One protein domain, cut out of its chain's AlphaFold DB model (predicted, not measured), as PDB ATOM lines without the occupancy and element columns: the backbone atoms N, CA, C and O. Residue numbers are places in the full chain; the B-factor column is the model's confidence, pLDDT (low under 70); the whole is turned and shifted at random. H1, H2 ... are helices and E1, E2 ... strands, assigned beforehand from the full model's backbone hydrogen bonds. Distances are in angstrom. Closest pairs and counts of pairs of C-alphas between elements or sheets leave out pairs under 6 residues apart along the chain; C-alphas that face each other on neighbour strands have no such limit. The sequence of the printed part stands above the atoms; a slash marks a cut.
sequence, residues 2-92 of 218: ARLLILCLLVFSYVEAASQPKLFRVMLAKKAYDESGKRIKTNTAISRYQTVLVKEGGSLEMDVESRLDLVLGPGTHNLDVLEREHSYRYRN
ATOM      1  N   ALA A   2     175.293 222.063 212.741       55.62
ATOM      2  CA  ALA A   2     176.658 221.875 213.276       55.62
ATOM      3  C   ALA A   2     177.166 222.992 214.223       55.62
ATOM      4  O   ALA A   2     177.868 222.714 215.189       55.62
ATOM      5  N   ARG A   3     176.763 224.253 214.000       52.22
ATOM      6  CA  ARG A   3     177.150 225.399 214.851       52.22
ATOM      7  C   ARG A   3     176.570 225.357 216.272       52.22
ATOM      8  O   ARG A   3     177.204 225.871 217.182       52.22
ATOM      9  N   LEU A   4     175.403 224.734 216.470       55.19
ATOM     10  CA  LEU A   4     174.779 224.617 217.797       55.19
ATOM     11  C   LEU A   4     175.498 223.564 218.660       55.19
ATOM     12  O   LEU A   4     175.675 223.745 219.857       55.19
ATOM     13  N   LEU A   5     175.968 222.492 218.017       52.09
ATOM     14  CA  LEU A   5     176.664 221.368 218.650       52.09
ATOM     15  C   LEU A   5     178.053 221.761 219.175       52.09
ATOM     16  O   LEU A   5     178.438 221.363 220.271       52.09
ATOM     17  N   ILE A   6     178.771 222.605 218.428       66.25
ATOM     18  CA  ILE A   6     180.069 223.163 218.839       66.25
ATOM     19  C   ILE A   6     179.906 224.110 220.035       66.25
ATOM     20  O   ILE A   6     180.729 224.094 220.947       66.25
ATOM     21  N   LEU A   7     178.824 224.898 220.067       56.16
ATOM     22  CA  LEU A   7     178.526 225.787 221.190       56.16
ATOM     23  C   LEU A   7     178.234 224.988 222.471       56.16
ATOM     24  O   LEU A   7     178.769 225.315 223.523       56.16
ATOM     25  N   CYS A   8     177.449 223.908 222.376       55.66
ATOM     26  CA  CYS A   8     177.203 223.006 223.503       55.66
ATOM     27  C   CYS A   8     178.505 222.380 224.022       55.66
ATOM     28  O   CYS A   8     178.757 222.428 225.221       55.66
ATOM     29  N   LEU A   9     179.355 221.851 223.135       54.94
ATOM     30  CA  LEU A   9     180.635 221.247 223.521       54.94
ATOM     31  C   LEU A   9     181.564 222.249 224.225       54.94
ATOM     32  O   LEU A   9     182.134 221.911 225.256       54.94
ATOM     33  N   LEU A  10     181.650 223.493 223.740       53.88
ATOM     34  CA  LEU A  10     182.453 224.547 224.371       53.88
ATOM     35  C   LEU A  10     181.943 224.938 225.764       53.88
ATOM     36  O   LEU A  10     182.754 225.202 226.649       53.88
ATOM     37  N   VAL A  11     180.623 224.950 225.979       57.94
ATOM     38  CA  VAL A  11     180.033 225.226 227.299       57.94
ATOM     39  C   VAL A  11     180.337 224.089 228.279       57.94
ATOM     40  O   VAL A  11     180.714 224.367 229.414       57.94
ATOM     41  N   PHE A  12     180.269 222.822 227.851       51.00
ATOM     42  CA  PHE A  12     180.643 221.686 228.704       51.00
ATOM     43  C   PHE A  12     182.136 221.698 229.072       51.00
ATOM     44  O   PHE A  12     182.469 221.523 230.242       51.00
ATOM     45  N   SER A  13     183.026 222.015 228.124       48.00
ATOM     46  CA  SER A  13     184.464 222.158 228.406       48.00
ATOM     47  C   SER A  13     184.772 223.319 229.363       48.00
ATOM     48  O   SER A  13     185.683 223.221 230.183       48.00
ATOM     49  N   TYR A  14     184.008 224.416 229.288       47.41
ATOM     50  CA  TYR A  14     184.163 225.564 230.190       47.41
ATOM     51  C   TYR A  14     183.706 225.266 231.623       47.41
ATOM     52  O   TYR A  14     184.288 225.797 232.568       47.41
ATOM     53  N   VAL A  15     182.695 224.410 231.799       47.84
ATOM     54  CA  VAL A  15     182.223 223.995 233.129       47.84
ATOM     55  C   VAL A  15     183.209 223.017 233.785       47.84
ATOM     56  O   VAL A  15     183.458 223.131 234.981       47.84
ATOM     57  N   GLU A  16     183.857 222.133 233.020       40.62
ATOM     58  CA  GLU A  16     184.913 221.239 233.533       40.62
ATOM     59  C   GLU A  16     186.216 221.971 233.894       40.62
ATOM     60  O   GLU A  16     186.886 221.611 234.864       40.62
ATOM     61  N   ALA A  17     186.562 223.038 233.170       41.28
ATOM     62  CA  ALA A  17     187.731 223.860 233.481       41.28
ATOM     63  C   ALA A  17     187.549 224.732 234.743       41.28
ATOM     64  O   ALA A  17     188.535 225.204 235.310       41.28
ATOM     65  N   ALA A  18     186.310 224.943 235.204       42.31
ATOM     66  CA  ALA A  18     185.993 225.881 236.281       42.31
ATOM     67  C   ALA A  18     186.083 225.297 237.706       42.31
ATOM     68  O   ALA A  18     185.964 226.056 238.668       42.31
ATOM     69  N   SER A  19     186.303 223.989 237.892       48.03
ATOM     70  CA  SER A  19     186.324 223.411 239.245       48.03
ATOM     71  C   SER A  19     187.293 222.247 239.436       48.03
ATOM     72  O   SER A  19     186.943 221.258 240.088       48.03
ATOM     73  N   GLN A  20     188.522 222.334 238.917       53.62
ATOM     74  CA  GLN A  20     189.533 221.392 239.393       53.62
ATOM     75  C   GLN A  20     189.647 221.532 240.921       53.62
ATOM     76  O   GLN A  20     189.825 222.650 241.422       53.62
ATOM     77  N   PRO A  21     189.448 220.443 241.688       58.94
ATOM     78  CA  PRO A  21     189.530 220.515 243.134       58.94
ATOM     79  C   PRO A  21     190.939 220.968 243.482       58.94
ATOM     80  O   PRO A  21     191.903 220.357 243.030       58.94
ATOM     81  N   LYS A  22     191.071 222.034 244.275       71.56
ATOM     82  CA  LYS A  22     192.377 222.383 244.831       71.56
ATOM     83  C   LYS A  22     192.885 221.180 245.617       71.56
ATOM     84  O   LYS A  22     192.194 220.680 246.511       71.56
ATOM     85  N   LEU A  23     194.057 220.698 245.231       79.69
ATOM     86  CA  LEU A  23     194.683 219.531 245.824       79.69
ATOM     87  C   LEU A  23     195.774 219.988 246.786       79.69
ATOM     88  O   LEU A  23     196.627 220.794 246.430       79.69
ATOM     89  N   PHE A  24     195.772 219.430 247.988       81.62
ATOM     90  CA  PHE A  24     196.903 219.512 248.898       81.62
ATOM     91  C   PHE A  24     197.842 218.348 248.637       81.62
ATOM     92  O   PHE A  24     197.411 217.198 248.509       81.62
ATOM     93  N   ARG A  25     199.139 218.632 248.573       84.50
ATOM     94  CA  ARG A  25     200.152 217.588 248.442       84.50
ATOM     95  C   ARG A  25     200.568 217.126 249.828       84.50
ATOM     96  O   ARG A  25     201.049 217.912 250.629       84.50
ATOM     97  N   VAL A  26     200.442 215.839 250.114       84.81
ATOM     98  CA  VAL A  26     200.836 215.272 251.405       84.81
ATOM     99  C   VAL A  26     202.357 215.143 251.481       84.81
ATOM    100  O   VAL A  26     202.957 214.360 250.747       84.81
ATOM    101  N   MET A  27     202.973 215.869 252.406       79.50
ATOM    102  CA  MET A  27     204.416 215.868 252.668       79.50
ATOM    103  C   MET A  27     204.805 214.828 253.725       79.50
ATOM    104  O   MET A  27     205.867 214.215 253.638       79.50
ATOM    105  N   LEU A  28     203.917 214.559 254.688       83.75
ATOM    106  CA  LEU A  28     204.094 213.531 255.716       83.75
ATOM    107  C   LEU A  28     202.732 212.989 256.160       83.75
ATOM    108  O   LEU A  28     201.827 213.770 256.426       83.75
ATOM    109  N   ALA A  29     202.590 211.671 256.330       88.81
ATOM    110  CA  ALA A  29     201.386 211.082 256.923       88.81
ATOM    111  C   ALA A  29     201.694 209.929 257.893       88.81
ATOM    112  O   ALA A  29     202.215 208.875 257.514       88.81
ATOM    113  N   LYS A  30     201.290 210.082 259.158       92.81
ATOM    114  CA  LYS A  30     201.380 209.072 260.221       92.81
ATOM    115  C   LYS A  30     200.017 208.898 260.884       92.81
ATOM    116  O   LYS A  30     199.476 209.841 261.441       92.81
ATOM    117  N   LYS A  31     199.476 207.672 260.861       93.94
ATOM    118  CA  LYS A  31     198.138 207.342 261.402       93.94
ATOM    119  C   LYS A  31     197.030 208.322 260.946       93.94
ATOM    120  O   LYS A  31     196.111 208.609 261.710       93.94
ATOM    121  N   ALA A  32     197.138 208.824 259.717       94.00
ATOM    122  CA  ALA A  32     196.165 209.703 259.083       94.00
ATOM    123  C   ALA A  32     195.310 208.906 258.090       94.00
ATOM    124  O   ALA A  32     195.832 208.039 257.380       94.00
ATOM    125  N   TYR A  33     194.013 209.186 258.060       94.94
ATOM    126  CA  TYR A  33     193.009 208.457 257.294       94.94
ATOM    127  C   TYR A  33     192.053 209.436 256.611       94.94
ATOM    128  O   TYR A  33     191.770 210.500 257.158       94.94
ATOM    129  N   ASP A  34     191.580 209.079 255.422       92.12
ATOM    130  CA  ASP A  34     190.508 209.805 254.744       92.12
ATOM    131  C   ASP A  34     189.132 209.434 255.325       92.12
ATOM    132  O   ASP A  34     189.012 208.585 256.215       92.12
ATOM    133  N   GLU A  35     188.082 210.074 254.817       85.75
ATOM    134  CA  GLU A  35     186.692 209.839 255.224       85.75
ATOM    135  C   GLU A  35     186.202 208.401 254.988       85.75
ATOM    136  O   GLU A  35     185.307 207.934 255.689       85.75
ATOM    137  N   SER A  36     186.823 207.666 254.059       87.62
ATOM    138  CA  SER A  36     186.536 206.245 253.819       87.62
ATOM    139  C   SER A  36     187.239 205.317 254.817       87.62
ATOM    140  O   SER A  36     187.089 204.096 254.762       87.62
ATOM    141  N   GLY A  37     188.035 205.878 255.734       87.94
ATOM    142  CA  GLY A  37     188.855 205.130 256.681       87.94
ATOM    143  C   GLY A  37     190.129 204.558 256.057       87.94
ATOM    144  O   GLY A  37     190.846 203.792 256.709       87.94
ATOM    145  N   LYS A  38     190.453 204.923 254.812       93.75
ATOM    146  CA  LYS A  38     191.668 204.478 254.136       93.75
ATOM    147  C   LYS A  38     192.844 205.333 254.580       93.75
ATOM    148  O   LYS A  38     192.753 206.544 254.748       93.75
ATOM    149  N   ARG A  39     193.989 204.683 254.796       93.88
ATOM    150  CA  ARG A  39     195.202 205.362 255.252       93.88
ATOM    151  C   ARG A  39     195.738 206.298 254.168       93.88
ATOM    152  O   ARG A  39     196.027 205.860 253.054       93.88
ATOM    153  N   ILE A  40     195.955 207.549 254.550       93.31
ATOM    154  CA  ILE A  40     196.617 208.567 253.741       93.31
ATOM    155  C   ILE A  40     198.114 208.256 253.695       93.31
ATOM    156  O   ILE A  40     198.724 207.904 254.712       93.31
ATOM    157  N   LYS A  41     198.711 208.359 252.507       92.75
ATOM    158  CA  LYS A  41     200.136 208.098 252.284       92.75
ATOM    159  C   LYS A  41     200.876 209.411 252.042       92.75
ATOM    160  O   LYS A  41     200.306 210.387 251.578       92.75
ATOM    161  N   THR A  42     202.167 209.425 252.334       89.69
ATOM    162  CA  THR A  42     203.043 210.519 251.905       89.69
ATOM    163  C   THR A  42     203.111 210.584 250.374       89.69
ATOM    164  O   THR A  42     202.986 209.554 249.709       89.69
ATOM    165  N   ASN A  43     203.333 211.778 249.820       79.00
ATOM    166  CA  ASN A  43     203.398 212.082 248.387       79.00
ATOM    167  C   ASN A  43     202.104 211.815 247.602       79.00
ATOM    168  O   ASN A  43     202.137 211.749 246.375       79.00
ATOM    169  N   THR A  44     200.962 211.680 248.278       88.12
ATOM    170  CA  THR A  44     199.651 211.662 247.614       88.12
ATOM    171  C   THR A  44     199.036 213.050 247.568       88.12
ATOM    172  O   THR A  44     199.415 213.928 248.338       88.12
ATOM    173  N   ALA A  45     198.053 213.235 246.694       87.12
ATOM    174  CA  ALA A  45     197.194 214.409 246.703       87.12
ATOM    175  C   ALA A  45     195.915 214.127 247.502       87.12
ATOM    176  O   ALA A  45     195.367 213.026 247.426       87.12
ATOM    177  N   ILE A  46     195.447 215.124 248.245       87.44
ATOM    178  CA  ILE A  46     194.164 215.119 248.950       87.44
ATOM    179  C   ILE A  46     193.357 216.318 248.490       87.44
ATOM    180  O   ILE A  46     193.891 217.414 248.348       87.44
ATOM    181  N   SER A  47     192.066 216.117 248.251       86.38
ATOM    182  CA  SER A  47     191.187 217.218 247.871       86.38
ATOM    183  C   SER A  47     190.921 218.111 249.075       86.38
ATOM    184  O   SER A  47     190.638 217.622 250.171       86.38
ATOM    185  N   ARG A  48     190.935 219.429 248.862       81.00
ATOM    186  CA  ARG A  48     190.631 220.384 249.928       81.00
ATOM    187  C   ARG A  48     189.256 220.206 250.561       81.00
ATOM    188  O   ARG A  48     189.050 220.624 251.686       81.00
ATOM    189  N   TYR A  49     188.317 219.591 249.851       85.31
ATOM    190  CA  TYR A  49     186.948 219.410 250.329       85.31
ATOM    191  C   TYR A  49     186.784 218.189 251.242       85.31
ATOM    192  O   TYR A  49     185.681 217.923 251.708       85.31
ATOM    193  N   GLN A  50     187.857 217.436 251.490       86.62
ATOM    194  CA  GLN A  50     187.800 216.217 252.286       86.62
ATOM    195  C   GLN A  50     187.927 216.492 253.784       86.62
ATOM    196  O   GLN A  50     188.528 217.472 254.231       86.62
ATOM    197  N   THR A  51     187.375 215.565 254.564       91.25
ATOM    198  CA  THR A  51     187.633 215.459 255.999       91.25
ATOM    199  C   THR A  51     188.663 214.363 256.244       91.25
ATOM    200  O   THR A  51     188.587 213.285 255.656       91.25
ATOM    201  N   VAL A  52     189.629 214.633 257.119       92.12
ATOM    202  CA  VAL A  52     190.691 213.686 257.479       92.12
ATOM    203  C   VAL A  52     190.670 213.389 258.970       92.12
ATOM    204  O   VAL A  52     190.410 214.268 259.791       92.12
ATOM    205  N   LEU A  53     190.976 212.148 259.328       94.69
ATOM    206  CA  LEU A  53     191.123 211.696 260.706       94.69
ATOM    207  C   LEU A  53     192.588 211.369 260.988       94.69
ATOM    208  O   LEU A  53     193.154 210.448 260.402       94.69
ATOM    209  N   VAL A  54     193.190 212.065 261.946       92.31
ATOM    210  CA  VAL A  54     194.513 211.740 262.485       92.31
ATOM    211  C   VAL A  54     194.316 211.060 263.835       92.31
ATOM    212  O   VAL A  54     193.799 211.660 264.776       92.31
ATOM    213  N   LYS A  55     194.697 209.787 263.955       90.44
ATOM    214  CA  LYS A  55     194.592 209.063 265.232       90.44
ATOM    215  C   LYS A  55     195.696 209.491 266.202       90.44
ATOM    216  O   LYS A  55     196.706 210.072 265.810       90.44
ATOM    217  N   GLU A  56     195.526 209.146 267.473       90.31
ATOM    218  CA  GLU A  56     196.485 209.436 268.541       90.31
ATOM    219  C   GLU A  56     197.924 208.984 268.209       90.31
ATOM    220  O   GLU A  56     198.169 207.880 267.695       90.31
ATOM    221  N   GLY A  57     198.892 209.870 268.477       81.25
ATOM    222  CA  GLY A  57     200.304 209.708 268.105       81.25
ATOM    223  C   GLY A  57     200.586 209.811 266.596       81.25
ATOM    224  O   GLY A  57     201.673 209.424 266.145       81.25
ATOM    225  N   GLY A  58     199.598 210.254 265.816       82.31
ATOM    226  CA  GLY A  58     199.681 210.542 264.389       82.31
ATOM    227  C   GLY A  58     199.969 212.007 264.072       82.31
ATOM    228  O   GLY A  58     199.912 212.874 264.941       82.31
ATOM    229  N   SER A  59     200.273 212.258 262.802       86.06
ATOM    230  CA  SER A  59     200.485 213.586 262.229       86.06
ATOM    231  C   SER A  59     200.189 213.566 260.727       86.06
ATOM    232  O   SER A  59     200.342 212.531 260.071       86.06
ATOM    233  N   LEU A  60     199.772 214.701 260.174       82.44
ATOM    234  CA  LEU A  60     199.592 214.889 258.735       82.44
ATOM    235  C   LEU A  60     200.137 216.267 258.345       82.44
ATOM    236  O   LEU A  60     199.678 217.268 258.877       82.44
ATOM    237  N   GLU A  61     201.121 216.307 257.454       83.06
ATOM    238  CA  GLU A  61     201.731 217.533 256.921       83.06
ATOM    239  C   GLU A  61     201.427 217.618 255.431       83.06
ATOM    240  O   GLU A  61     201.615 216.636 254.703       83.06
ATOM    241  N   MET A  62     200.921 218.762 254.980       80.50
ATOM    242  CA  MET A  62     200.482 218.956 253.603       80.50
ATOM    243  C   MET A  62     200.917 220.321 253.074       80.50
ATOM    244  O   MET A  62     200.718 221.324 253.749       80.50
ATOM    245  N   ASP A  63     201.458 220.345 251.861       72.06
ATOM    246  CA  ASP A  63     201.753 221.559 251.102       72.06
ATOM    247  C   ASP A  63     200.441 222.065 250.481       72.06
ATOM    248  O   ASP A  63     199.725 221.325 249.786       72.06
ATOM    249  N   VAL A  64     200.107 223.312 250.793       62.06
ATOM    250  CA  VAL A  64     198.931 224.011 250.289       62.06
ATOM    251  C   VAL A  64     199.390 225.012 249.240       62.06
ATOM    252  O   VAL A  64     200.310 225.779 249.494       62.06
ATOM    253  N   GLU A  65     198.710 225.102 248.091       50.22
ATOM    254  CA  GLU A  65     199.030 226.099 247.048       50.22
ATOM    255  C   GLU A  65     199.069 227.555 247.569       50.22
ATOM    256  O   GLU A  65     199.679 228.418 246.939       50.22
ATOM    257  N   SER A  66     198.478 227.840 248.740       46.25
ATOM    258  CA  SER A  66     198.628 229.110 249.467       46.25
ATOM    259  C   SER A  66     199.989 229.299 250.164       46.25
ATOM    260  O   SER A  66     200.153 230.269 250.904       46.25
ATOM    261  N   ARG A  67     200.974 228.437 249.874       49.41
ATOM    262  CA  ARG A  67     202.409 228.550 250.191       49.41
ATOM    263  C   ARG A  67     202.833 228.295 251.645       49.41
ATOM    264  O   ARG A  67     203.964 228.603 252.016       49.41
ATOM    265  N   LEU A  68     201.953 227.726 252.469       49.28
ATOM    266  CA  LEU A  68     202.257 227.351 253.854       49.28
ATOM    267  C   LEU A  68     201.881 225.892 254.107       49.28
ATOM    268  O   LEU A  68     200.766 225.472 253.792       49.28
ATOM    269  N   ASP A  69     202.800 225.148 254.723       59.41
ATOM    270  CA  ASP A  69     202.574 223.752 255.085       59.41
ATOM    271  C   ASP A  69     201.568 223.662 256.250       59.41
ATOM    272  O   ASP A  69     201.767 224.239 257.326       59.41
ATOM    273  N   LEU A  70     200.477 222.922 256.045       67.38
ATOM    274  CA  LEU A  70     199.461 222.628 257.057       67.38
ATOM    275  C   LEU A  70     199.884 221.397 257.866       67.38
ATOM    276  O   LEU A  70     199.976 220.303 257.307       67.38
ATOM    277  N   VAL A  71     200.091 221.552 259.182       76.50
ATOM    278  CA  VAL A  71     200.443 220.449 260.095       76.50
ATOM    279  C   VAL A  71     199.270 220.131 261.022       76.50
ATOM    280  O   VAL A  71     198.890 220.899 261.905       76.50
ATOM    281  N   LEU A  72     198.703 218.943 260.854       77.38
ATOM    282  CA  LEU A  72     197.575 218.453 261.634       77.38
ATOM    283  C   LEU A  72     198.041 217.426 262.665       77.38
ATOM    284  O   LEU A  72     198.668 216.417 262.331       77.38
ATOM    285  N   GLY A  73     197.701 217.684 263.927       81.62
ATOM    286  CA  GLY A  73     197.805 216.716 265.019       81.62
ATOM    287  C   GLY A  73     196.572 215.805 265.109       81.62
ATOM    288  O   GLY A  73     195.686 215.881 264.254       81.62
ATOM    289  N   PRO A  74     196.483 214.956 266.149       82.88
ATOM    290  CA  PRO A  74     195.347 214.062 266.355       82.88
ATOM    291  C   PRO A  74     193.997 214.790 266.363       82.88
ATOM    292  O   PRO A  74     193.871 215.871 266.936       82.88
ATOM    293  N   GLY A  75     192.991 214.187 265.733       86.62
ATOM    294  CA  GLY A  75     191.639 214.729 265.613       86.62
ATOM    295  C   GLY A  75     191.039 214.558 264.217       86.62
ATOM    296  O   GLY A  75     191.701 214.086 263.289       86.62
ATOM    297  N   THR A  76     189.772 214.945 264.091       92.19
ATOM    298  CA  THR A  76     189.055 215.031 262.814       92.19
ATOM    299  C   THR A  76     189.120 216.464 262.303       92.19
ATOM    300  O   THR A  76     188.780 217.392 263.035       92.19
ATOM    301  N   HIS A  77     189.532 216.645 261.052       86.94
ATOM    302  CA  HIS A  77     189.798 217.956 260.464       86.94
ATOM    303  C   HIS A  77     189.085 218.095 259.122       86.94
ATOM    304  O   HIS A  77     189.303 217.283 258.224       86.94
ATOM    305  N   ASN A  78     188.263 219.134 258.971       87.06
ATOM    306  CA  ASN A  78     187.694 219.523 257.682       87.06
ATOM    307  C   ASN A  78     188.660 220.488 256.988       87.06
ATOM    308  O   ASN A  78     188.906 221.589 257.487       87.06
ATOM    309  N   LEU A  79     189.227 220.069 255.858       82.25
ATOM    310  CA  LEU A  79     190.327 220.811 255.252       82.25
ATOM    311  C   LEU A  79     189.875 222.117 254.575       82.25
ATOM    312  O   LEU A  79     190.624 223.090 254.576       82.25
ATOM    313  N   ASP A  80     188.637 222.178 254.087       80.19
ATOM    314  CA  ASP A  80     188.060 223.368 253.453       80.19
ATOM    315  C   ASP A  80     187.762 224.457 254.493       80.19
ATOM    316  O   ASP A  80     188.008 225.637 254.260       80.19
ATOM    317  N   VAL A  81     187.288 224.070 255.682       75.31
ATOM    318  CA  VAL A  81     187.124 225.004 256.808       75.31
ATOM    319  C   VAL A  81     188.478 225.565 257.238       75.31
ATOM    320  O   VAL A  81     188.613 226.779 257.368       75.31
ATOM    321  N   LEU A  82     189.492 224.709 257.388       68.56
ATOM    322  CA  LEU A  82     190.836 225.142 257.775       68.56
ATOM    323  C   LEU A  82     191.464 226.087 256.737       68.56
ATOM    324  O   LEU A  82     192.018 227.117 257.120       68.56
ATOM    325  N   GLU A  83     191.336 225.802 255.436       70.06
ATOM    326  CA  GLU A  83     191.825 226.686 254.361       70.06
ATOM    327  C   GLU A  83     191.049 228.015 254.317       70.06
ATOM    328  O   GLU A  83     191.647 229.079 254.131       70.06
ATOM    329  N   ARG A  84     189.720 227.989 254.498       66.50
ATOM    330  CA  ARG A  84     188.878 229.197 254.476       66.50
ATOM    331  C   ARG A  84     189.115 230.094 255.678       66.50
ATOM    332  O   ARG A  84     189.247 231.301 255.496       66.50
ATOM    333  N   GLU A  85     189.198 229.534 256.881       61.75
ATOM    334  CA  GLU A  85     189.559 230.296 258.076       61.75
ATOM    335  C   GLU A  85     190.941 230.921 257.928       61.75
ATOM    336  O   GLU A  85     191.118 232.094 258.249       61.75
ATOM    337  N   HIS A  86     191.903 230.161 257.404       58.44
ATOM    338  CA  HIS A  86     193.230 230.671 257.101       58.44
ATOM    339  C   HIS A  86     193.145 231.849 256.119       58.44
ATOM    340  O   HIS A  86     193.551 232.960 256.447       58.44
ATOM    341  N   SER A  87     192.515 231.652 254.960       55.22
ATOM    342  CA  SER A  87     192.350 232.692 253.935       55.22
ATOM    343  C   SER A  87     191.629 233.937 254.465       55.22
ATOM    344  O   SER A  87     192.017 235.057 254.150       55.22
ATOM    345  N   TYR A  88     190.594 233.768 255.294       51.69
ATOM    346  CA  TYR A  88     189.827 234.869 255.882       51.69
ATOM    347  C   TYR A  88     190.649 235.682 256.884       51.69
ATOM    348  O   TYR A  88     190.611 236.911 256.838       51.69
ATOM    349  N   ARG A  89     191.433 235.012 257.743       47.75
ATOM    350  CA  ARG A  89     192.329 235.679 258.698       47.75
ATOM    351  C   ARG A  89     193.345 236.569 257.980       47.75
ATOM    352  O   ARG A  89     193.633 237.644 258.485       47.75
ATOM    353  N   TYR A  90     193.824 236.176 256.796       42.03
ATOM    354  CA  TYR A  90     194.823 236.939 256.030       42.03
ATOM    355  C   TYR A  90     194.251 237.906 254.983       42.03
ATOM    356  O   TYR A  90     194.944 238.842 254.595       42.03
ATOM    357  N   ARG A  91     192.967 237.789 254.613       37.62
ATOM    358  CA  ARG A  91     192.306 238.647 253.607       37.62
ATOM    359  C   ARG A  91     192.393 240.150 253.909       37.62
ATOM    360  O   ARG A  91     192.430 240.953 252.983       37.62
ATOM    361  N   ASN A  92     192.432 240.526 255.188       32.38
ATOM    362  CA  ASN A  92     192.542 241.926 255.623       32.38
ATOM    363  C   ASN A  92     194.000 242.404 255.769       32.38
ATOM    364  O   ASN A  92     194.247 243.608 255.795       32.38
TER     365      ASN A  92
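Overview. This is residues 2 to 92 of the 218 residues of an uncharacterized protein of Imperialibacter sp. EC-SDR9 (UniProt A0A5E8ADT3). Picture a small body made of one twisted sheet whose two long strands, E1 and E3, each bend sharply; helix H2 rises from this body, and residues 2 to 19, of which 2 to 17 belong to H1, stick out from it as a long free arm. The printed part has 91 residues, with H1, E1, E2, E3, E4, E5 and H2 in that order along it, and is mixed, helices and strands. The sheet is branched and its neighbour pairs are antiparallel. The whole is loose, with a radius of gyration of the C-alphas of 17.1 A, and spans 61 by 37 by 19 A, the arm making the length.

Along the chain. Find C-alpha 2 at (176.658, 221.875, 213.276), where H1 begins; it runs 23.1 A to residue 17. E1, residues 23 to 34, covers 13.8 A from first to last C-alpha and bends by 139 degrees at residue 30. E2, residues 45 to 47, covers 6.7 A. E3 runs from C-alpha 51 at (187.633, 215.459, 255.999) to residue 63, 16.1 A away, and bends by 140 degrees at residue 56. E4 is residues 69 to 72, 9.8 A, and E5 is residues 75 to 78, 10.1 A. H2, residues 79 to 91, runs 18.0 A and ends with C-alpha 91 at (192.306, 238.647, 253.607).

Arrangement. Start at H1, which is not on the sheet and is apart from H2. E1 and E2 form a hairpin; look at N 24 and O 46, 2.8 A apart. E3 lies on the other side of E1, with N 27 and O 61 at 2.8 A and N 53 and O 33 at 2.8 A. Beside E3, E4 and E5 lie on the side opposite to E1, E4 beside residues 59 to 63 and E5 beside residues 51 to 54. E3 and E4 form a hairpin, with N 62 and O 70 at 2.9 A. For E3 and E5, find N 52 and O 77 at 2.9 A. E4 and E5 meet only through their link. H2 is on the sheet, over E4, at a height of 12.2 A, and only just stands up from it, its line rising 42 degrees; its closest C-alphas to E3 are those of Thr 51 and Leu 79, 6.0 A apart. In H1 and H2 every O i to N i+4 pair is within hydrogen-bond range.

Size, cuts and confidence. The C-alphas of Ala 2 and Gly 57, the two farthest apart, are 60.9 A from each other. Without residues 2 to 19 the body spans 35 by 24 by 19 A. The printed part has no cut, and no link is long. The mean pLDDT of the printed part is 72.2; look for values under 70 in residues 2 to 21, 64 to 70, 82 and 84 to 92.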